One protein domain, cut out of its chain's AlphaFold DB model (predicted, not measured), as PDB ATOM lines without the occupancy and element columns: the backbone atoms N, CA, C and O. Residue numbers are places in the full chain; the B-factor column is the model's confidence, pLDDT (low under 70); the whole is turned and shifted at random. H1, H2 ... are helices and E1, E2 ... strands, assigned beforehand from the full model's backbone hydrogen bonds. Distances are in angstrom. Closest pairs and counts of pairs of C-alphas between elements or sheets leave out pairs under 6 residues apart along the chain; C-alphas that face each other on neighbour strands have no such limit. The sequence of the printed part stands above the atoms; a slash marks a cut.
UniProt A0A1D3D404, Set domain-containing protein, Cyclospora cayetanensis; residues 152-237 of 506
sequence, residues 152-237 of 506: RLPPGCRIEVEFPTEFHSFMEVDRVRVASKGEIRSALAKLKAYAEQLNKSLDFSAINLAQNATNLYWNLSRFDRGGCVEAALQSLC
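Overview. This is residues 152 to 237 of the 506 residues of the protein "Set domain-containing protein" of Cyclospora cayetanensis (UniProt A0A1D3D404). A two-stranded hairpin, E1 and E2, and the long helix H1 spread like the two arms of a V from the tight link between E2 and H1; the short helices H2 and H3 sit between the arms, and H4 lies off to one side of the V, packed on H3. H3 is in the middle, next to E2, with H2 packed beside it as a helical hairpin and H4 crossing it and reaching H1 with its far end. The printed part has 86 residues, with two named strands and four named helices in the order E1 E2 H1 H2 H3 H4; the sheet, E1 - E2, is antiparallel and the class is mixed, helices and strands. The whole is compact, with a radius of gyration of the C-alphas of 13.7 A, and spans 41 by 30 by 22 A.

Arrangement. E1, residues 158 to 164, and E2, residues 171 to 177, form an antiparallel hairpin with 154 degrees between their directions. N 161 and O 174 are 2.8 A apart and N 176 and O 159 are 2.9 A apart, both within hydrogen-bond range. H3, residues 214 to 221, comes nearest to the sheet at E2, where the closest C-alphas, those of Val 176 and Asn 215, are 5.0 A apart; E1 and H3 are apart. H2, residues 206 to 212, touches H3 at a shallow tilt of 24 degrees, opposite ways, a helical hairpin whose closest C-alphas, those of Leu 209 and Tyr 217, are 5.3 A apart. H4, residues 229 to 236, touches H3 about perpendicular, at 78 degrees, and their closest C-alphas, those of Ser 221 and Val 229, are 5.0 A apart. H1, residues 181 to 197, and H4 only just touch, with 3 pairs of C-alphas within 8 A; H1 does so with residues 181 to 185 alone, and the closest C-alphas are those of Arg 185 and Leu 236, 5.8 A apart. H1 and H3 are close but not clearly touching, while H1 and H2 are apart. In H1, H2, H3 and H4 every O i to N i+4 pair is within hydrogen-bond range.

Along the chain. E1 begins at C-alpha 158, (2.704, 3.763, 84.454), and is 19.9 A long; E2 is 19.0 A long. H1 measures 24.6 A and ends at C-alpha 197, (-19.758, 24.348, 93.306). H2, H3 and H4 measure 10.1 A, 10.6 A and 10.4 A, and H4 ends at C-alpha 236, (-8.384, 20.269, 75.757).

Size, cuts and confidence. The two C-alphas farthest apart, those of Ser 169 and Gln 197, are 41.4 A from each other. The printed part has no cut and no long link. The mean pLDDT of the printed part is 76.3, and residues 152 to 154, 164 to 171 and 223 to 227 are under 70.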
ATOM      1  N   ARG A 152       3.314   7.968  71.960       53.25
ATOM      2  CA  ARG A 152       2.832   6.608  71.608       53.25
ATOM      3  C   ARG A 152       2.618   5.643  72.785       53.25
ATOM      4  O   ARG A 152       2.351   4.463  72.566       53.25
ATOM      5  N   LEU A 153       2.744   6.113  74.026       63.91
ATOM      6  CA  LEU A 153       2.485   5.287  75.210       63.91
ATOM      7  C   LEU A 153       0.971   5.033  75.377       63.91
ATOM      8  O   LEU A 153       0.211   6.008  75.368       63.91
ATOM      9  N   PRO A 154       0.515   3.778  75.568       65.88
ATOM     10  CA  PRO A 154      -0.903   3.482  75.767       65.88
ATOM     11  C   PRO A 154      -1.491   4.138  77.035       65.88
ATOM     12  O   PRO A 154      -0.812   4.227  78.064       65.88
ATOM     13  N   PRO A 155      -2.775   4.548  77.025       73.12
ATOM     14  CA  PRO A 155      -3.499   4.918  78.237       73.12
ATOM     15  C   PRO A 155      -3.478   3.799  79.288       73.12
ATOM     16  O   PRO A 155      -3.539   2.613  78.973       73.12
ATOM     17  N   GLY A 156      -3.394   4.178  80.562       70.12
ATOM     18  CA  GLY A 156      -3.300   3.257  81.695       70.12
ATOM     19  C   GLY A 156      -1.872   2.848  82.078       70.12
ATOM     20  O   GLY A 156      -1.665   2.461  83.233       70.12
ATOM     21  N   CYS A 157      -0.889   2.987  81.179       74.06
ATOM     22  CA  CYS A 157       0.519   2.714  81.478       74.06
ATOM     23  C   CYS A 157       1.033   3.572  82.643       74.06
ATOM     24  O   CYS A 157       0.627   4.722  82.820       74.06
ATOM     25  N   ARG A 158       1.954   3.018  83.436       76.75
ATOM     26  CA  ARG A 158       2.704   3.763  84.454       76.75
ATOM     27  C   ARG A 158       4.111   4.008  83.932       76.75
ATOM     28  O   ARG A 158       4.715   3.082  83.398       76.75
ATOM     29  N   ILE A 159       4.601   5.225  84.104       76.00
ATOM     30  CA  ILE A 159       5.976   5.613  83.791       76.00
ATOM     31  C   ILE A 159       6.563   6.368  84.979       76.00
ATOM     32  O   ILE A 159       5.833   7.021  85.730       76.00
ATOM     33  N   GLU A 160       7.876   6.275  85.132       76.25
ATOM     34  CA  GLU A 160       8.637   7.117  86.046       76.25
ATOM     35  C   GLU A 160       9.307   8.205  85.199       76.25
ATOM     36  O   GLU A 160       9.902   7.909  84.161       76.25
ATOM     37  N   VAL A 161       9.109   9.467  85.572       73.31
ATOM     38  CA  VAL A 161       9.645  10.634  84.865       73.31
ATOM     39  C   VAL A 161      10.715  11.247  85.749       73.31
ATOM     40  O   VAL A 161      10.394  11.875  86.755       73.31
ATOM     41  N   GLU A 162      11.976  11.047  85.384       72.12
ATOM     42  CA  GLU A 162      13.101  11.690  86.056       72.12
ATOM     43  C   GLU A 162      13.275  13.124  85.540       72.12
ATOM     44  O   GLU A 162      13.287  13.359  84.327       72.12
ATOM     45  N   PHE A 163      13.436  14.093  86.441       70.62
ATOM     46  CA  PHE A 163      13.678  15.489  86.081       70.62
ATOM     47  C   PHE A 163      14.671  16.171  87.040       70.62
ATOM     48  O   PHE A 163      14.652  15.912  88.245       70.62
ATOM     49  N   PRO A 164      15.541  17.065  86.533       61.59
ATOM     50  CA  PRO A 164      16.421  17.857  87.382       61.59
ATOM     51  C   PRO A 164      15.623  18.961  88.083       61.59
ATOM     52  O   PRO A 164      14.747  19.583  87.475       61.59
ATOM     53  N   THR A 165      15.966  19.262  89.335       57.41
ATOM     54  CA  THR A 165      15.390  20.402  90.065       57.41
ATOM     55  C   THR A 165      16.425  21.502  90.291       57.41
ATOM     56  O   THR A 165      17.620  21.240  90.380       57.41
ATOM     57  N   GLU A 166      15.969  22.751  90.411       47.34
ATOM     58  CA  GLU A 166      16.833  23.890  90.768       47.34
ATOM     59  C   GLU A 166      17.066  24.005  92.297       47.34
ATOM     60  O   GLU A 166      17.676  24.972  92.747       47.34
ATOM     61  N   PHE A 167      16.572  23.048  93.103       44.44
ATOM     62  CA  PHE A 167      16.549  23.121  94.577       44.44
ATOM     63  C   PHE A 167      17.239  21.952  95.291       44.44
ATOM     64  O   PHE A 167      17.789  22.144  96.373       44.44
ATOM     65  N   HIS A 168      17.232  20.757  94.700       42.97
ATOM     66  CA  HIS A 168      17.859  19.555  95.242       42.97
ATOM     67  C   HIS A 168      18.821  18.981  94.195       42.97
ATOM     68  O   HIS A 168      18.430  18.789  93.045       42.97
ATOM     69  N   SER A 169      20.064  18.674  94.582       42.81
ATOM     70  CA  SER A 169      21.127  18.162  93.689       42.81
ATOM     71  C   SER A 169      20.942  16.693  93.267       42.81
ATOM     72  O   SER A 169      21.912  15.960  93.092       42.81
ATOM     73  N   PHE A 170      19.693  16.255  93.122       51.91
ATOM     74  CA  PHE A 170      19.290  14.915  92.714       51.91
ATOM     75  C   PHE A 170      18.225  15.028  91.618       51.91
ATOM     76  O   PHE A 170      17.475  16.005  91.571       51.91
ATOM     77  N   MET A 171      18.133  14.019  90.753       56.97
ATOM     78  CA  MET A 171      16.971  13.871  89.874       56.97
ATOM     79  C   MET A 171      15.764  13.489  90.739       56.97
ATOM     80  O   MET A 171      15.820  12.498  91.470       56.97
ATOM     81  N   GLU A 172      14.684  14.264  90.676       70.06
ATOM     82  CA  GLU A 172      13.404  13.869  91.267       70.06
ATOM     83  C   GLU A 172      12.630  12.980  90.287       70.06
ATOM     84  O   GLU A 172      12.823  13.062  89.073       70.06
ATOM     85  N   VAL A 173      11.790  12.084  90.819       78.50
ATOM     86  CA  VAL A 173      11.168  10.997  90.047       78.50
ATOM     87  C   VAL A 173       9.655  10.994  90.238       78.50
ATOM     88  O   VAL A 173       9.139  10.572  91.277       78.50
ATOM     89  N   ASP A 174       8.933  11.419  89.205       80.69
ATOM     90  CA  ASP A 174       7.475  11.478  89.200       80.69
ATOM     91  C   ASP A 174       6.833  10.197  88.662       80.69
ATOM     92  O   ASP A 174       7.099   9.758  87.543       80.69
ATOM     93  N   ARG A 175       5.904   9.618  89.430       83.12
ATOM     94  CA  ARG A 175       5.156   8.411  89.039       83.12
ATOM     95  C   ARG A 175       3.861   8.783  88.321       83.12
ATOM     96  O   ARG A 175       2.809   8.964  88.937       83.12
ATOM     97  N   VAL A 176       3.937   8.879  86.998       83.44
ATOM     98  CA  VAL A 176       2.845   9.325  86.121       83.44
ATOM     99  C   VAL A 176       2.042   8.122  85.619       83.44
ATOM    100  O   VAL A 176       2.604   7.098  85.225       83.44
ATOM    101  N   ARG A 177       0.706   8.240  85.582       85.81
ATOM    102  CA  ARG A 177      -0.145   7.319  84.812       85.81
ATOM    103  C   ARG A 177      -0.505   7.993  83.497       85.81
ATOM    104  O   ARG A 177      -1.193   9.010  83.499       85.81
ATOM    105  N   VAL A 178      -0.081   7.410  82.386       83.44
ATOM    106  CA  VAL A 178      -0.441   7.852  81.039       83.44
ATOM    107  C   VAL A 178      -1.965   7.821  80.896       83.44
ATOM    108  O   VAL A 178      -2.595   6.799  81.162       83.44
ATOM    109  N   ALA A 179      -2.558   8.942  80.497       81.00
ATOM    110  CA  ALA A 179      -3.994   9.081  80.277       81.00
ATOM    111  C   ALA A 179      -4.286   9.538  78.841       81.00
ATOM    112  O   ALA A 179      -3.486  10.244  78.214       81.00
ATOM    113  N   SER A 180      -5.443   9.139  78.322       83.38
ATOM    114  CA  SER A 180      -5.943   9.561  77.014       83.38
ATOM    115  C   SER A 180      -6.399  11.027  77.013       83.38
ATOM    116  O   SER A 180      -6.806  11.585  78.039       83.38
ATOM    117  N   LYS A 181      -6.436  11.640  75.818       81.50
ATOM    118  CA  LYS A 181      -7.040  12.969  75.586       81.50
ATOM    119  C   LYS A 181      -8.469  13.056  76.173       81.50
ATOM    120  O   LYS A 181      -8.860  14.095  76.707       81.50
ATOM    121  N   GLY A 182      -9.238  11.963  76.098       82.12
ATOM    122  CA  GLY A 182     -10.618  11.864  76.592       82.12
ATOM    123  C   GLY A 182     -10.736  11.841  78.120       82.12
ATOM    124  O   GLY A 182     -11.525  12.603  78.684       82.12
ATOM    125  N   GLU A 183      -9.924  11.031  78.805       84.12
ATOM    126  CA  GLU A 183      -9.880  10.992  80.277       84.12
ATOM    127  C   GLU A 183      -9.483  12.350  80.862       84.12
ATOM    128  O   GLU A 183     -10.109  12.826  81.810       84.12
ATOM    129  N   ILE A 184      -8.494  13.013  80.260       86.25
ATOM    130  CA  ILE A 184      -7.996  14.322  80.704       86.25
ATOM    131  C   ILE A 184      -9.060  15.405  80.505       86.25
ATOM    132  O   ILE A 184      -9.310  16.196  81.416       86.25
ATOM    133  N   ARG A 185      -9.765  15.399  79.365       86.06
ATOM    134  CA  ARG A 185     -10.923  16.277  79.127       86.06
ATOM    135  C   ARG A 185     -12.033  16.043  80.163       86.06
ATOM    136  O   ARG A 185     -12.597  17.009  80.675       86.06
ATOM    137  N   SER A 186     -12.306  14.786  80.528       85.38
ATOM    138  CA  SER A 186     -13.263  14.437  81.592       85.38
ATOM    139  C   SER A 186     -12.807  14.929  82.973       85.38
ATOM    140  O   SER A 186     -13.612  15.472  83.731       85.38
ATOM    141  N   ALA A 187     -11.519  14.792  83.300       85.62
ATOM    142  CA  ALA A 187     -10.944  15.256  84.561       85.62
ATOM    143  C   ALA A 187     -11.001  16.789  84.692       85.62
ATOM    144  O   ALA A 187     -11.479  17.292  85.709       85.62
ATOM    145  N   LEU A 188     -10.602  17.530  83.653       87.19
ATOM    146  CA  LEU A 188     -10.676  18.997  83.621       87.19
ATOM    147  C   LEU A 188     -12.123  19.501  83.764       87.19
ATOM    148  O   LEU A 188     -12.373  20.436  84.525       87.19
ATOM    149  N   ALA A 189     -13.088  18.851  83.104       85.19
ATOM    150  CA  ALA A 189     -14.508  19.184  83.242       85.19
ATOM    151  C   ALA A 189     -15.036  18.954  84.674       85.19
ATOM    152  O   ALA A 189     -15.749  19.804  85.210       85.19
ATOM    153  N   LYS A 190     -14.650  17.846  85.323       86.12
ATOM    154  CA  LYS A 190     -15.015  17.548  86.723       86.12
ATOM    155  C   LYS A 190     -14.390  18.542  87.704       86.12
ATOM    156  O   LYS A 190     -15.092  19.037  88.583       86.12
ATOM    157  N   LEU A 191     -13.107  18.873  87.531       85.44
ATOM    158  CA  LEU A 191     -12.414  19.885  88.338       85.44
ATOM    159  C   LEU A 191     -13.105  21.248  88.230       85.44
ATOM    160  O   LEU A 191     -13.326  21.897  89.252       85.44
ATOM    161  N   LYS A 192     -13.502  21.654  87.016       83.12
ATOM    162  CA  LYS A 192     -14.252  22.892  86.783       83.12
ATOM    163  C   LYS A 192     -15.601  22.903  87.506       83.12
ATOM    164  O   LYS A 192     -15.841  23.817  88.288       83.12
ATOM    165  N   ALA A 193     -16.429  21.875  87.316       84.31
ATOM    166  CA  ALA A 193     -17.738  21.790  87.971       84.31
ATOM    167  C   ALA A 193     -17.628  21.803  89.511       84.31
ATOM    168  O   ALA A 193     -18.429  22.442  90.189       84.31
ATOM    169  N   TYR A 194     -16.605  21.149  90.071       84.50
ATOM    170  CA  TYR A 194     -16.351  21.147  91.513       84.50
ATOM    171  C   TYR A 194     -15.865  22.510  92.037       84.50
ATOM    172  O   TYR A 194     -16.277  22.955  93.108       84.50
ATOM    173  N   ALA A 195     -15.030  23.217  91.272       83.12
ATOM    174  CA  ALA A 195     -14.588  24.567  91.616       83.12
ATOM    175  C   ALA A 195     -15.736  25.591  91.567       83.12
ATOM    176  O   ALA A 195     -15.833  26.444  92.450       83.12
ATOM    177  N   GLU A 196     -16.642  25.458  90.593       84.50
ATOM    178  CA  GLU A 196     -17.878  26.243  90.492       84.50
ATOM    179  C   GLU A 196     -18.805  25.982  91.696       84.50
ATOM    180  O   GLU A 196     -19.255  26.935  92.330       84.50
ATOM    181  N   GLN A 197     -19.002  24.718  92.094       88.75
ATOM    182  CA  GLN A 197     -19.758  24.348  93.306       88.75
ATOM    183  C   GLN A 197     -19.156  24.918  94.601       88.75
ATOM    184  O   GLN A 197     -19.895  25.289  95.511       88.75
ATOM    185  N   LEU A 198     -17.825  25.003  94.695       85.94
ATOM    186  CA  LEU A 198     -17.123  25.579  95.849       85.94
ATOM    187  C   LEU A 198     -16.943  27.106  95.777       85.94
ATOM    188  O   LEU A 198     -16.354  27.676  96.697       85.94
ATOM    189  N   ASN A 199     -17.405  27.765  94.707       85.94
ATOM    190  CA  ASN A 199     -17.159  29.182  94.414       85.94
ATOM    191  C   ASN A 199     -15.662  29.569  94.498       85.94
ATOM    192  O   ASN A 199     -15.289  30.593  95.077       85.94
ATOM    193  N   LYS A 200     -14.782  28.720  93.949       78.94
ATOM    194  CA  LYS A 200     -13.322  28.910  93.922       78.94
ATOM    195  C   LYS A 200     -12.813  29.047  92.490       78.94
ATOM    196  O   LYS A 200     -13.242  28.333  91.591       78.94
ATOM    197  N   SER A 201     -11.834  29.925  92.281       79.56
ATOM    198  CA  SER A 201     -11.088  29.995  91.021       79.56
ATOM    199  C   SER A 201     -10.056  28.871  90.933       79.56
ATOM    200  O   SER A 201      -9.258  28.705  91.855       79.56
ATOM    201  N   LEU A 202     -10.012  28.163  89.805       79.88
ATOM    202  CA  LEU A 202      -8.908  27.261  89.472       79.88
ATOM    203  C   LEU A 202      -7.706  28.065  88.967       79.88
ATOM    204  O   LEU A 202      -7.862  28.909  88.084       79.88
ATOM    205  N   ASP A 203      -6.516  27.766  89.488       82.25
ATOM    206  CA  ASP A 203      -5.260  28.125  88.833       82.25
ATOM    207  C   ASP A 203      -4.677  26.892  88.138       82.25
ATOM    208  O   ASP A 203      -4.345  25.899  88.784       82.25
ATOM    209  N   PHE A 204      -4.540  26.980  86.818       82.38
ATOM    210  CA  PHE A 204      -3.892  25.973  85.980       82.38
ATOM    211  C   PHE A 204      -2.518  26.448  85.475       82.38
ATOM    212  O   PHE A 204      -2.067  26.033  84.409       82.38
ATOM    213  N   SER A 205      -1.844  27.339  86.213       81.44
ATOM    214  CA  SER A 205      -0.437  27.657  85.961       81.44
ATOM    215  C   SER A 205       0.435  26.397  86.021       81.44
ATOM    216  O   SER A 205       0.208  25.509  86.846       81.44
ATOM    217  N   ALA A 206       1.461  26.329  85.166       79.75
ATOM    218  CA  ALA A 206       2.387  25.196  85.114       79.75
ATOM    219  C   ALA A 206       3.005  24.860  86.489       79.75
ATOM    220  O   ALA A 206       3.139  23.690  86.829       79.75
ATOM    221  N   ILE A 207       3.302  25.880  87.306       80.06
ATOM    222  CA  ILE A 207       3.858  25.724  88.662       80.06
ATOM    223  C   ILE A 207       2.842  25.051  89.595       80.06
ATOM    224  O   ILE A 207       3.167  24.050  90.228       80.06
ATOM    225  N   ASN A 208       1.604  25.558  89.657       82.75
ATOM    226  CA  ASN A 208       0.576  24.985  90.527       82.75
ATOM    227  C   ASN A 208       0.194  23.557  90.099       82.75
ATOM    228  O   ASN A 208      -0.039  22.696  90.946       82.75
ATOM    229  N   LEU A 209       0.170  23.293  88.789       85.44
ATOM    230  CA  LEU A 209      -0.061  21.957  88.242       85.44
ATOM    231  C   LEU A 209       1.072  20.982  88.586       85.44
ATOM    232  O   LEU A 209       0.775  19.872  89.016       85.44
ATOM    233  N   ALA A 210       2.341  21.376  88.445       83.25
ATOM    234  CA  ALA A 210       3.474  20.530  88.822       83.25
ATOM    235  C   ALA A 210       3.476  20.208  90.328       83.25
ATOM    236  O   ALA A 210       3.679  19.061  90.712       83.25
ATOM    237  N   GLN A 211       3.179  21.192  91.182       83.06
ATOM    238  CA  GLN A 211       3.201  21.024  92.640       83.06
ATOM    239  C   GLN A 211       2.010  20.234  93.204       83.06
ATOM    240  O   GLN A 211       2.188  19.450  94.130       83.06
ATOM    241  N   ASN A 212       0.793  20.448  92.684       82.75
ATOM    242  CA  ASN A 212      -0.442  19.945  93.310       82.75
ATOM    243  C   ASN A 212      -1.235  18.947  92.444       82.75
ATOM    244  O   ASN A 212      -2.227  18.383  92.906       82.75
ATOM    245  N   ALA A 213      -0.848  18.741  91.183       86.06
ATOM    246  CA  ALA A 213      -1.566  17.895  90.230       86.06
ATOM    247  C   ALA A 213      -0.604  17.240  89.220       86.06
ATOM    248  O   ALA A 213      -0.869  17.187  88.021       86.06
ATOM    249  N   THR A 214       0.527  16.736  89.703       85.38
ATOM    250  CA  THR A 214       1.721  16.398  88.911       85.38
ATOM    251  C   THR A 214       1.465  15.380  87.792       85.38
ATOM    252  O   THR A 214       1.935  15.529  86.666       85.38
ATOM    253  N   ASN A 215       0.597  14.396  88.039       86.00
ATOM    254  CA  ASN A 215       0.153  13.435  87.025       86.00
ATOM    255  C   ASN A 215      -0.653  14.102  85.878       86.00
ATOM    256  O   ASN A 215      -0.553  13.692  84.723       86.00
ATOM    257  N   LEU A 216      -1.423  15.159  86.169       86.75
ATOM    258  CA  LEU A 216      -2.115  15.975  85.160       86.75
ATOM    259  C   LEU A 216      -1.134  16.912  84.435       86.75
ATOM    260  O   LEU A 216      -1.229  17.028  83.217       86.75
ATOM    261  N   TYR A 217      -0.178  17.518  85.151       88.62
ATOM    262  CA  TYR A 217       0.905  18.324  84.567       88.62
ATOM    263  C   TYR A 217       1.652  17.552  83.473       88.62
ATOM    264  O   TYR A 217       1.601  17.938  82.306       88.62
ATOM    265  N   TRP A 218       2.254  16.410  83.821       85.31
ATOM    266  CA  TRP A 218       3.027  15.610  82.870       85.31
ATOM    267  C   TRP A 218       2.188  15.104  81.700       85.31
ATOM    268  O   TRP A 218       2.663  15.096  80.568       85.31
ATOM    269  N   ASN A 219       0.926  14.735  81.933       85.50
ATOM    270  CA  ASN A 219       0.037  14.346  80.843       85.50
ATOM    271  C   ASN A 219      -0.278  15.502  79.881       85.50
ATOM    272  O   ASN A 219      -0.318  15.264  78.678       85.50
ATOM    273  N   LEU A 220      -0.459  16.733  80.370       83.19
ATOM    274  CA  LEU A 220      -0.670  17.911  79.520       83.19
ATOM    275  C   LEU A 220       0.579  18.243  78.690       83.19
ATOM    276  O   LEU A 220       0.456  18.494  77.490       83.19
ATOM    277  N   SER A 221       1.771  18.160  79.288       81.50
ATOM    278  CA  SER A 221       3.055  18.428  78.618       81.50
ATOM    279  C   SER A 221       3.327  17.536  77.396       81.50
ATOM    280  O   SER A 221       4.100  17.928  76.528       81.50
ATOM    281  N   ARG A 222       2.695  16.354  77.283       73.81
ATOM    282  CA  ARG A 222       2.900  15.419  76.153       73.81
ATOM    283  C   ARG A 222       2.213  15.822  74.844       73.81
ATOM    284  O   ARG A 222       2.572  15.280  73.802       73.81
ATOM    285  N   PHE A 223       1.207  16.704  74.865       65.19
ATOM    286  CA  PHE A 223       0.358  16.951  73.683       65.19
ATOM    287  C   PHE A 223       0.823  18.087  72.765       65.19
ATOM    288  O   PHE A 223       0.264  18.250  71.682       65.19
ATOM    289  N   ASP A 224       1.837  18.855  73.162       58.00
ATOM    290  CA  ASP A 224       2.449  19.894  72.333       58.00
ATOM    291  C   ASP A 224       3.905  19.536  72.002       58.00
ATOM    292  O   ASP A 224       4.659  19.095  72.867       58.00
ATOM    293  N   ARG A 225       4.333  19.792  70.758       48.78
ATOM    294  CA  ARG A 225       5.732  19.604  70.332       48.78
ATOM    295  C   ARG A 225       6.696  20.583  71.016       48.78
ATOM    296  O   ARG A 225       7.896  20.333  71.009       48.78
ATOM    297  N   GLY A 226       6.189  21.681  71.580       51.81
ATOM    298  CA  GLY A 226       6.929  22.611  72.438       51.81
ATOM    299  C   GLY A 226       6.783  22.358  73.947       51.81
ATOM    300  O   GLY A 226       7.329  23.134  74.727       51.81
ATOM    301  N   GLY A 227       6.051  21.319  74.373       61.34
ATOM    302  CA  GLY A 227       5.813  21.006  75.788       61.34
ATOM    303  C   GLY A 227       4.952  22.025  76.552       61.34
ATOM    304  O   GLY A 227       4.944  22.013  77.783       61.34
ATOM    305  N   CYS A 228       4.245  22.935  75.871       71.81
ATOM    306  CA  CYS A 228       3.499  24.008  76.527       71.81
ATOM    307  C   CYS A 228       2.174  23.510  77.135       71.81
ATOM    308  O   CYS A 228       1.159  23.359  76.449       71.81
ATOM    309  N   VAL A 229       2.175  23.329  78.459       77.75
ATOM    310  CA  VAL A 229       0.999  22.962  79.271       77.75
ATOM    311  C   VAL A 229      -0.177  23.910  79.026       77.75
ATOM    312  O   VAL A 229      -1.312  23.457  78.881       77.75
ATOM    313  N   GLU A 230       0.069  25.217  78.909       76.75
ATOM    314  CA  GLU A 230      -0.968  26.217  78.640       76.75
ATOM    315  C   GLU A 230      -1.620  26.044  77.259       76.75
ATOM    316  O   GLU A 230      -2.827  26.256  77.124       76.75
ATOM    317  N   ALA A 231      -0.865  25.618  76.240       74.31
ATOM    318  CA  ALA A 231      -1.405  25.322  74.911       74.31
ATOM    319  C   ALA A 231      -2.243  24.033  74.922       74.31
ATOM    320  O   ALA A 231      -3.352  24.009  74.378       74.31
ATOM    321  N   ALA A 232      -1.765  22.987  75.605       76.44
ATOM    322  CA  ALA A 232      -2.510  21.742  75.794       76.44
ATOM    323  C   ALA A 232      -3.828  21.969  76.563       76.44
ATOM    324  O   ALA A 232      -4.879  21.484  76.143       76.44
ATOM    325  N   LEU A 233      -3.807  22.776  77.632       80.62
ATOM    326  CA  LEU A 233      -5.003  23.207  78.367       80.62
ATOM    327  C   LEU A 233      -5.979  23.979  77.478       80.62
ATOM    328  O   LEU A 233      -7.172  23.677  77.476       80.62
ATOM    329  N   GLN A 234      -5.488  24.952  76.707       79.69
ATOM    330  CA  GLN A 234      -6.322  25.785  75.837       79.69
ATOM    331  C   GLN A 234      -6.978  24.982  74.698       79.69
ATOM    332  O   GLN A 234      -8.054  25.370  74.240       79.69
ATOM    333  N   SER A 235      -6.365  23.868  74.283       80.56
ATOM    334  CA  SER A 235      -6.916  22.894  73.330       80.56
ATOM    335  C   SER A 235      -7.924  21.931  73.980       80.56
ATOM    336  O   SER A 235      -9.040  21.763  73.488       80.56
ATOM    337  N   LEU A 236      -7.575  21.318  75.118       79.00
ATOM    338  CA  LEU A 236      -8.384  20.269  75.757       79.00
ATOM    339  C   LEU A 236      -9.555  20.810  76.593       79.00
ATOM    340  O   LEU A 236     -10.596  20.154  76.670       79.00
ATOM    341  N   CYS A 237      -9.410  21.994  77.193       77.06
ATOM    342  CA  CYS A 237     -10.466  22.723  77.897       77.06
ATOM    343  C   CYS A 237     -10.412  24.235  77.582       77.06
ATOM    344  O   CYS A 237      -9.990  25.034  78.423       77.06
TER     345      CYS A 237